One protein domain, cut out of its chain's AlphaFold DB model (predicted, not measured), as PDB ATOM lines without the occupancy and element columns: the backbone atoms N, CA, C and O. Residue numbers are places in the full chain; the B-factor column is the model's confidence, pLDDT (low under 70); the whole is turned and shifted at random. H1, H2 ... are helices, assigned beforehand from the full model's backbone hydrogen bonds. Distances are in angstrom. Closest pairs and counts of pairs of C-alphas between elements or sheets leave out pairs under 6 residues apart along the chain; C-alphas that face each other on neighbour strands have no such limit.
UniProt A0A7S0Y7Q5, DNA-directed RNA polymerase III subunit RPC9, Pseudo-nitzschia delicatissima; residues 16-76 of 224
ATOM      1  N   PRO A  16     -19.068  19.109   5.049       96.75
ATOM      2  CA  PRO A  16     -19.335  20.545   5.115       96.75
ATOM      3  C   PRO A  16     -20.799  20.879   4.815       96.75
ATOM      4  O   PRO A  16     -21.414  20.282   3.923       96.75
ATOM      5  N   ASN A  17     -21.328  21.909   5.476       97.56
ATOM      6  CA  ASN A  17     -22.712  22.366   5.315       97.56
ATOM      7  C   ASN A  17     -23.065  22.685   3.851       97.56
ATOM      8  O   ASN A  17     -24.159  22.359   3.391       97.56
ATOM      9  N   ALA A  18     -22.125  23.236   3.078       96.00
ATOM     10  CA  ALA A  18     -22.309  23.514   1.651       96.00
ATOM     11  C   ALA A  18     -22.521  22.243   0.793       96.00
ATOM     12  O   ALA A  18     -23.298  22.245  -0.174       96.00
ATOM     13  N   GLU A  19     -21.857  21.134   1.139       96.25
ATOM     14  CA  GLU A  19     -22.055  19.845   0.463       96.25
ATOM     15  C   GLU A  19     -23.388  19.224   0.874       96.25
ATOM     16  O   GLU A  19     -24.177  18.834   0.007       96.25
ATOM     17  N   LEU A  20     -23.685  19.225   2.178       97.19
ATOM     18  CA  LEU A  20     -24.954  18.741   2.722       97.19
ATOM     19  C   LEU A  20     -26.152  19.464   2.094       97.19
ATOM     20  O   LEU A  20     -27.093  18.820   1.632       97.19
ATOM     21  N   MET A  21     -26.086  20.790   1.976       97.00
ATOM     22  CA  MET A  21     -27.109  21.607   1.324       97.00
ATOM     23  C   MET A  21     -27.356  21.170  -0.127       97.00
ATOM     24  O   MET A  21     -28.496  21.119  -0.586       97.00
ATOM     25  N   THR A  22     -26.298  20.814  -0.861       95.88
ATOM     26  CA  THR A  22     -26.417  20.329  -2.244       95.88
ATOM     27  C   THR A  22     -27.123  18.980  -2.317       95.88
ATOM     28  O   THR A  22     -27.949  18.773  -3.211       95.88
ATOM     29  N   LEU A  23     -26.797  18.074  -1.394       97.06
ATOM     30  CA  LEU A  23     -27.428  16.760  -1.300       97.06
ATOM     31  C   LEU A  23     -28.910  16.897  -0.936       97.06
ATOM     32  O   LEU A  23     -29.763  16.399  -1.670       97.06
ATOM     33  N   LEU A  24     -29.227  17.670   0.105       97.75
ATOM     34  CA  LEU A  24     -30.605  17.923   0.534       97.75
ATOM     35  C   LEU A  24     -31.433  18.603  -0.560       97.75
ATOM     36  O   LEU A  24     -32.545  18.171  -0.841       97.75
ATOM     37  N   ALA A  25     -30.890  19.609  -1.253       97.31
ATOM     38  CA  ALA A  25     -31.602  20.274  -2.346       97.31
ATOM     39  C   ALA A  25     -31.951  19.315  -3.499       97.31
ATOM     40  O   ALA A  25     -33.013  19.440  -4.119       97.31
ATOM     41  N   LYS A  26     -31.068  18.354  -3.799       98.00
ATOM     42  CA  LYS A  26     -31.325  17.314  -4.802       98.00
ATOM     43  C   LYS A  26     -32.434  16.369  -4.336       98.00
ATOM     44  O   LYS A  26     -33.337  16.084  -5.124       98.00
ATOM     45  N   ASP A  27     -32.377  15.932  -3.084       97.69
ATOM     46  CA  ASP A  27     -33.325  14.980  -2.502       97.69
ATOM     47  C   ASP A  27     -34.722  15.581  -2.345       97.69
ATOM     48  O   ASP A  27     -35.682  15.004  -2.849       97.69
ATOM     49  N   VAL A  28     -34.839  16.783  -1.773       97.56
ATOM     50  CA  VAL A  28     -36.112  17.514  -1.641       97.56
ATOM     51  C   VAL A  28     -36.763  17.706  -3.015       97.56
ATOM     52  O   VAL A  28     -37.944  17.413  -3.210       97.56
ATOM     53  N   LYS A  29     -35.984  18.109  -4.029       97.94
ATOM     54  CA  LYS A  29     -36.489  18.258  -5.404       97.94
ATOM     55  C   LYS A  29     -36.949  16.928  -6.005       97.94
ATOM     56  O   LYS A  29     -37.932  16.902  -6.749       97.94
ATOM     57  N   ALA A  30     -36.230  15.838  -5.746       97.25
ATOM     58  CA  ALA A  30     -36.598  14.513  -6.232       97.25
ATOM     59  C   ALA A  30     -37.869  13.991  -5.545       97.25
ATOM     60  O   ALA A  30     -38.752  13.477  -6.235       97.25
ATOM     61  N   ASN A  31     -37.991  14.173  -4.229       95.31
ATOM     62  CA  ASN A  31     -39.163  13.768  -3.453       95.31
ATOM     63  C   ASN A  31     -40.401  14.554  -3.890       95.31
ATOM     64  O   ASN A  31     -41.415  13.937  -4.209       95.31
ATOM     65  N   LYS A  32     -40.293  15.879  -4.057       96.00
ATOM     66  CA  LYS A  32     -41.393  16.713  -4.565       96.00
ATOM     67  C   LYS A  32     -41.922  16.219  -5.914       96.00
ATOM     68  O   LYS A  32     -43.118  16.018  -6.078       96.00
ATOM     69  N   LYS A  33     -41.025  15.901  -6.856       97.12
ATOM     70  CA  LYS A  33     -41.411  15.324  -8.157       97.12
ATOM     71  C   LYS A  33     -42.121  13.974  -8.031       97.12
ATOM     72  O   LYS A  33     -43.044  13.702  -8.797       97.12
ATOM     73  N   ARG A  34     -41.671  13.110  -7.114       95.00
ATOM     74  CA  ARG A  34     -42.315  11.813  -6.852       95.00
ATOM     75  C   ARG A  34     -43.716  12.012  -6.278       95.00
ATOM     76  O   ARG A  34     -44.653  11.404  -6.786       95.00
ATOM     77  N   MET A  35     -43.863  12.918  -5.315       92.19
ATOM     78  CA  MET A  35     -45.150  13.280  -4.718       92.19
ATOM     79  C   MET A  35     -46.126  13.841  -5.754       92.19
ATOM     80  O   MET A  35     -47.247  13.350  -5.872       92.19
ATOM     81  N   ASP A  36     -45.688  14.790  -6.583       94.88
ATOM     82  CA  ASP A  36     -46.514  15.359  -7.654       94.88
ATOM     83  C   ASP A  36     -46.978  14.281  -8.646       94.88
ATOM     84  O   ASP A  36     -48.125  14.279  -9.108       94.88
ATOM     85  N   TYR A  37     -46.099  13.329  -8.971       96.50
ATOM     86  CA  TYR A  37     -46.439  12.197  -9.825       96.50
ATOM     87  C   TYR A  37     -47.490  11.280  -9.180       96.50
ATOM     88  O   TYR A  37     -48.455  10.902  -9.849       96.50
ATOM     89  N   GLU A  38     -47.341  10.940  -7.898       93.75
ATOM     90  CA  GLU A  38     -48.293  10.095  -7.169       93.75
ATOM     91  C   GLU A  38     -49.665  10.758  -7.029       93.75
ATOM     92  O   GLU A  38     -50.680  10.125  -7.334       93.75
ATOM     93  N   ILE A  39     -49.702  12.049  -6.691       93.06
ATOM     94  CA  ILE A  39     -50.934  12.847  -6.626       93.06
ATOM     95  C   ILE A  39     -51.638  12.845  -7.988       93.06
ATOM     96  O   ILE A  39     -52.835  12.563  -8.079       93.06
ATOM     97  N   ASN A  40     -50.907  13.104  -9.075       95.06
ATOM     98  CA  ASN A  40     -51.480  13.110 -10.422       95.06
ATOM     99  C   ASN A  40     -51.957  11.722 -10.869       95.06
ATOM    100  O   ASN A  40     -52.971  11.600 -11.563       95.06
ATOM    101  N   LYS A  41     -51.249  10.661 -10.473       94.88
ATOM    102  CA  LYS A  41     -51.642   9.275 -10.742       94.88
ATOM    103  C   LYS A  41     -52.920   8.906  -9.992       94.88
ATOM    104  O   LYS A  41     -53.783   8.261 -10.588       94.88
ATOM    105  N   GLN A  42     -53.060   9.332  -8.738       91.25
ATOM    106  CA  GLN A  42     -54.259   9.077  -7.946       91.25
ATOM    107  C   GLN A  42     -55.468   9.833  -8.510       91.25
ATOM    108  O   GLN A  42     -56.467   9.196  -8.834       91.25
ATOM    109  N   LYS A  43     -55.322  11.129  -8.822       91.81
ATOM    110  CA  LYS A  43     -56.375  11.932  -9.475       91.81
ATOM    111  C   LYS A  43     -56.917  11.286 -10.758       91.81
ATOM    112  O   LYS A  43     -58.107  11.369 -11.049       91.81
ATOM    113  N   LYS A  44     -56.060  10.622 -11.544       93.62
ATOM    114  CA  LYS A  44     -56.480   9.881 -12.750       93.62
ATOM    115  C   LYS A  44     -57.277   8.607 -12.436       93.62
ATOM    116  O   LYS A  44     -58.107   8.221 -13.254       93.62
ATOM    117  N   LYS A  45     -57.016   7.944 -11.307       92.25
ATOM    118  CA  LYS A  45     -57.765   6.759 -10.856       92.25
ATOM    119  C   LYS A  45     -59.110   7.140 -10.249       92.25
ATOM    120  O   LYS A  45     -60.104   6.492 -10.563       92.25
ATOM    121  N   ASP A  46     -59.156   8.206  -9.460       90.38
ATOM    122  CA  ASP A  46     -60.389   8.639  -8.794       90.38
ATOM    123  C   ASP A  46     -61.440   9.078  -9.823       90.38
ATOM    124  O   ASP A  46     -62.606   8.711  -9.709       90.38
ATOM    125  N   ARG A  47     -61.011   9.716 -10.926       90.06
ATOM    126  CA  ARG A  47     -61.874  10.009 -12.088       90.06
ATOM    127  C   ARG A  47     -62.513   8.771 -12.730       90.06
ATOM    128  O   ARG A  47     -63.528   8.913 -13.398       90.06
ATOM    129  N   LYS A  48     -61.916   7.584 -12.581       90.62
ATOM    130  CA  LYS A  48     -62.464   6.330 -13.123       90.62
ATOM    131  C   LYS A  48     -63.383   5.615 -12.137       90.62
ATOM    132  O   LYS A  48     -64.348   5.000 -12.567       90.62
ATOM    133  N   ASN A  49     -63.074   5.686 -10.842       87.25
ATOM    134  CA  ASN A  49     -63.700   4.833  -9.830       87.25
ATOM    135  C   ASN A  49     -64.603   5.590  -8.840       87.25
ATOM    136  O   ASN A  49     -65.158   4.954  -7.950       87.25
ATOM    137  N   GLY A  50     -64.720   6.920  -8.938       87.00
ATOM    138  CA  GLY A  50     -65.600   7.733  -8.082       87.00
ATOM    139  C   GLY A  50     -65.260   7.710  -6.584       87.00
ATOM    140  O   GLY A  50     -66.039   8.191  -5.772       87.00
ATOM    141  N   SER A  51     -64.114   7.139  -6.203       81.06
ATOM    142  CA  SER A  51     -63.683   6.971  -4.814       81.06
ATOM    143  C   SER A  51     -62.639   8.030  -4.473       81.06
ATOM    144  O   SER A  51     -61.511   7.938  -4.952       81.06
ATOM    145  N   ASP A  52     -62.982   8.975  -3.604       82.69
ATOM    146  CA  ASP A  52     -62.051   9.978  -3.083       82.69
ATOM    147  C   ASP A  52     -61.253   9.398  -1.900       82.69
ATOM    148  O   ASP A  52     -61.710   9.374  -0.755       82.69
ATOM    149  N   ARG A  53     -60.070   8.835  -2.175       85.12
ATOM    150  CA  ARG A  53     -59.147   8.373  -1.125       85.12
ATOM    151  C   ARG A  53     -57.948   9.307  -1.049       85.12
ATOM    152  O   ARG A  53     -57.115   9.334  -1.953       85.12
ATOM    153  N   LYS A  54     -57.808  10.002   0.084       85.62
ATOM    154  CA  LYS A  54     -56.629  10.826   0.388       85.62
ATOM    155  C   LYS A  54     -55.362   9.962   0.425       85.62
ATOM    156  O   LYS A  54     -55.270   9.015   1.207       85.62
ATOM    157  N   VAL A  55     -54.373  10.313  -0.394       85.38
ATOM    158  CA  VAL A  55     -53.028   9.718  -0.352       85.38
ATOM    159  C   VAL A  55     -52.295  10.303   0.850       85.38
ATOM    160  O   VAL A  55     -51.990  11.490   0.859       85.38
ATOM    161  N   LYS A  56     -52.029   9.483   1.869       89.38
ATOM    162  CA  LYS A  56     -51.160   9.868   2.991       89.38
ATOM    163  C   LYS A  56     -49.704   9.640   2.593       89.38
ATOM    164  O   LYS A  56     -49.384   8.554   2.096       89.38
ATOM    165  N   ASN A  57     -48.829  10.620   2.808       92.00
ATOM    166  CA  ASN A  57     -47.406  10.435   2.546       92.00
ATOM    167  C   ASN A  57     -46.788   9.682   3.735       92.00
ATOM    168  O   ASN A  57     -46.903  10.078   4.890       92.00
ATOM    169  N   ARG A  58     -46.136   8.547   3.471       93.75
ATOM    170  CA  ARG A  58     -45.508   7.739   4.533       93.75
ATOM    171  C   ARG A  58     -44.213   8.356   5.070       93.75
ATOM    172  O   ARG A  58     -43.683   7.865   6.060       93.75
ATOM    173  N   PHE A  59     -43.700   9.396   4.417       95.69
ATOM    174  CA  PHE A  59     -42.416  10.025   4.722       95.69
ATOM    175  C   PHE A  59     -42.545  11.507   5.100       95.69
ATOM    176  O   PHE A  59     -41.555  12.226   5.032       95.69
ATOM    177  N   GLU A  60     -43.724  11.954   5.554       93.88
ATOM    178  CA  GLU A  60     -43.994  13.360   5.907       93.88
ATOM    179  C   GLU A  60     -42.956  13.937   6.874       93.88
ATOM    180  O   GLU A  60     -42.380  14.983   6.598       93.88
ATOM    181  N   HIS A  61     -42.634  13.223   7.958       96.94
ATOM    182  CA  HIS A  61     -41.625  13.683   8.916       96.94
ATOM    183  C   HIS A  61     -40.223  13.784   8.306       96.94
ATOM    184  O   HIS A  61     -39.489  14.721   8.602       96.94
ATOM    185  N   ARG A  62     -39.843  12.837   7.440       96.56
ATOM    186  CA  ARG A  62     -38.542  12.870   6.757       96.56
ATOM    187  C   ARG A  62     -38.467  14.074   5.825       96.56
ATOM    188  O   ARG A  62     -37.471  14.787   5.861       96.56
ATOM    189  N   ASP A  63     -39.494  14.275   5.004       96.00
ATOM    190  CA  ASP A  63     -39.551  15.383   4.052       96.00
ATOM    191  C   ASP A  63     -39.532  16.727   4.796       96.00
ATOM    192  O   ASP A  63     -38.746  17.603   4.442       96.00
ATOM    193  N   TRP A  64     -40.284  16.841   5.897       96.94
ATOM    194  CA  TRP A  64     -40.288  18.023   6.760       96.94
ATOM    195  C   TRP A  64     -38.900  18.335   7.337       96.94
ATOM    196  O   TRP A  64     -38.427  19.462   7.213       96.94
ATOM    197  N   ILE A  65     -38.198  17.338   7.897       98.12
ATOM    198  CA  ILE A  65     -36.828  17.529   8.409       98.12
ATOM    199  C   ILE A  65     -35.890  17.967   7.278       98.12
ATOM    200  O   ILE A  65     -35.095  18.889   7.459       98.12
ATOM    201  N   GLN A  66     -35.962  17.323   6.107       97.75
ATOM    202  CA  GLN A  66     -35.094  17.661   4.975       97.75
ATOM    203  C   GLN A  66     -35.320  19.095   4.484       97.75
ATOM    204  O   GLN A  66     -34.346  19.796   4.199       97.75
ATOM    205  N   GLU A  67     -36.575  19.534   4.390       97.50
ATOM    206  CA  GLU A  67     -36.930  20.900   3.999       97.50
ATOM    207  C   GLU A  67     -36.477  21.922   5.040       97.50
ATOM    208  O   GLU A  67     -35.829  22.901   4.675       97.50
ATOM    209  N   HIS A  68     -36.730  21.656   6.321       98.38
ATOM    210  CA  HIS A  68     -36.390  22.574   7.402       98.38
ATOM    211  C   HIS A  68     -34.874  22.723   7.595       98.38
ATOM    212  O   HIS A  68     -34.360  23.833   7.712       98.38
ATOM    213  N   VAL A  69     -34.115  21.622   7.540       98.31
ATOM    214  CA  VAL A  69     -32.643  21.682   7.584       98.31
ATOM    215  C   VAL A  69     -32.100  22.425   6.365       98.31
ATOM    216  O   VAL A  69     -31.181  23.233   6.489       98.31
ATOM    217  N   LEU A  70     -32.662  22.189   5.176       98.00
ATOM    218  CA  LEU A  70     -32.257  22.913   3.973       98.00
ATOM    219  C   LEU A  70     -32.557  24.416   4.081       98.00
ATOM    220  O   LEU A  70     -31.760  25.224   3.607       98.00
ATOM    221  N   GLU A  71     -33.689  24.790   4.670       98.00
ATOM    222  CA  GLU A  71     -34.062  26.177   4.950       98.00
ATOM    223  C   GLU A  71     -33.084  26.837   5.926       98.00
ATOM    224  O   GLU A  71     -32.524  27.882   5.596       98.00
ATOM    225  N   TYR A  72     -32.780  26.179   7.046       98.06
ATOM    226  CA  TYR A  72     -31.775  26.644   8.002       98.06
ATOM    227  C   TYR A  72     -30.415  26.873   7.330       98.06
ATOM    228  O   TYR A  72     -29.832  27.951   7.437       98.06
ATOM    229  N   LEU A  73     -29.926  25.893   6.558       97.25
ATOM    230  CA  LEU A  73     -28.630  25.987   5.877       97.25
ATOM    231  C   LEU A  73     -28.564  27.137   4.864       97.25
ATOM    232  O   LEU A  73     -27.495  27.724   4.694       97.25
ATOM    233  N   LYS A  74     -29.677  27.497   4.213       95.75
ATOM    234  CA  LYS A  74     -29.728  28.655   3.302       95.75
ATOM    235  C   LYS A  74     -29.534  29.991   4.019       95.75
ATOM    236  O   LYS A  74     -29.084  30.930   3.375       95.75
ATOM    237  N   GLY A  75     -29.861  30.070   5.310       95.81
ATOM    238  CA  GLY A  75     -29.625  31.253   6.141       95.81
ATOM    239  C   GLY A  75     -28.182  31.385   6.640       95.81
ATOM    240  O   GLY A  75     -27.819  32.418   7.193       95.81
ATOM    241  N   THR A  76     -27.346  30.360   6.449       95.50
ATOM    242  CA  THR A  76     -25.951  30.366   6.914       95.50
ATOM    243  C   THR A  76     -25.003  30.959   5.864       95.50
ATOM    244  O   THR A  76     -25.231  30.795   4.662       95.50
TER     245      THR A  76
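What this domain is: This is residues 16 to 76 of the 224 residues of the protein "DNA-directed RNA polymerase III subunit RPC9" of Pseudo-nitzschia delicatissima (UniProt A0A7S0Y7Q5). One long helix, H1, makes the length of this rod, and after an outstretched link the chain folds back with a second helix, H2, that packs slantwise on the first part of H1, a lopsided helical hairpin. The far part of H1, beyond residue 31, has no contact with H2. The printed part has 61 residues with two named helices, H1 then H2, and no named strand, and its class is all helix. It is only just loose, close to extended, with a radius of gyration of the C-alphas of 15.3 A, and its C-alphas span 49 by 16 by 16 A.

How they stand to each other: Start with H1, residues 17 to 49, and look across to H2, residues 60 to 74. The two touch, with 13 pairs of C-alphas within 8 A, and H1 does so with residues 17 to 31 alone. At the closest pair you will find the C-alphas of Met 21 and Leu 70, 5.9 A apart. Their lines stand at a steep tilt of 38 degrees, and they run opposite ways as a helical hairpin. Their centres are 14.3 A apart. In H2 every O i to N i+4 pair is within hydrogen-bond range; in H1, 28 of 29 are.

Where its parts are: Find C-alpha 17 at (-22.712, 22.366, 5.315); from there H1 runs 47.1 A to C-alpha 49 at (-63.700, 4.833, -9.830). Then look for C-alpha 60 at (-43.994, 13.360, 5.907), where H2 begins; it runs 21.1 A to C-alpha 74 at (-29.728, 28.655, 3.302).

The domain as a whole: Look to Pro 16 and Gly 50 for the two C-alphas farthest apart, 49.8 A. The first and last printed C-alphas, Pro 16 and Thr 76, are 12.0 A apart. Between H1 and H2 you will find a short link of 10 residues, and the printed part has no cut. The mean pLDDT of the printed part is 94.3, and no printed residue is under 70.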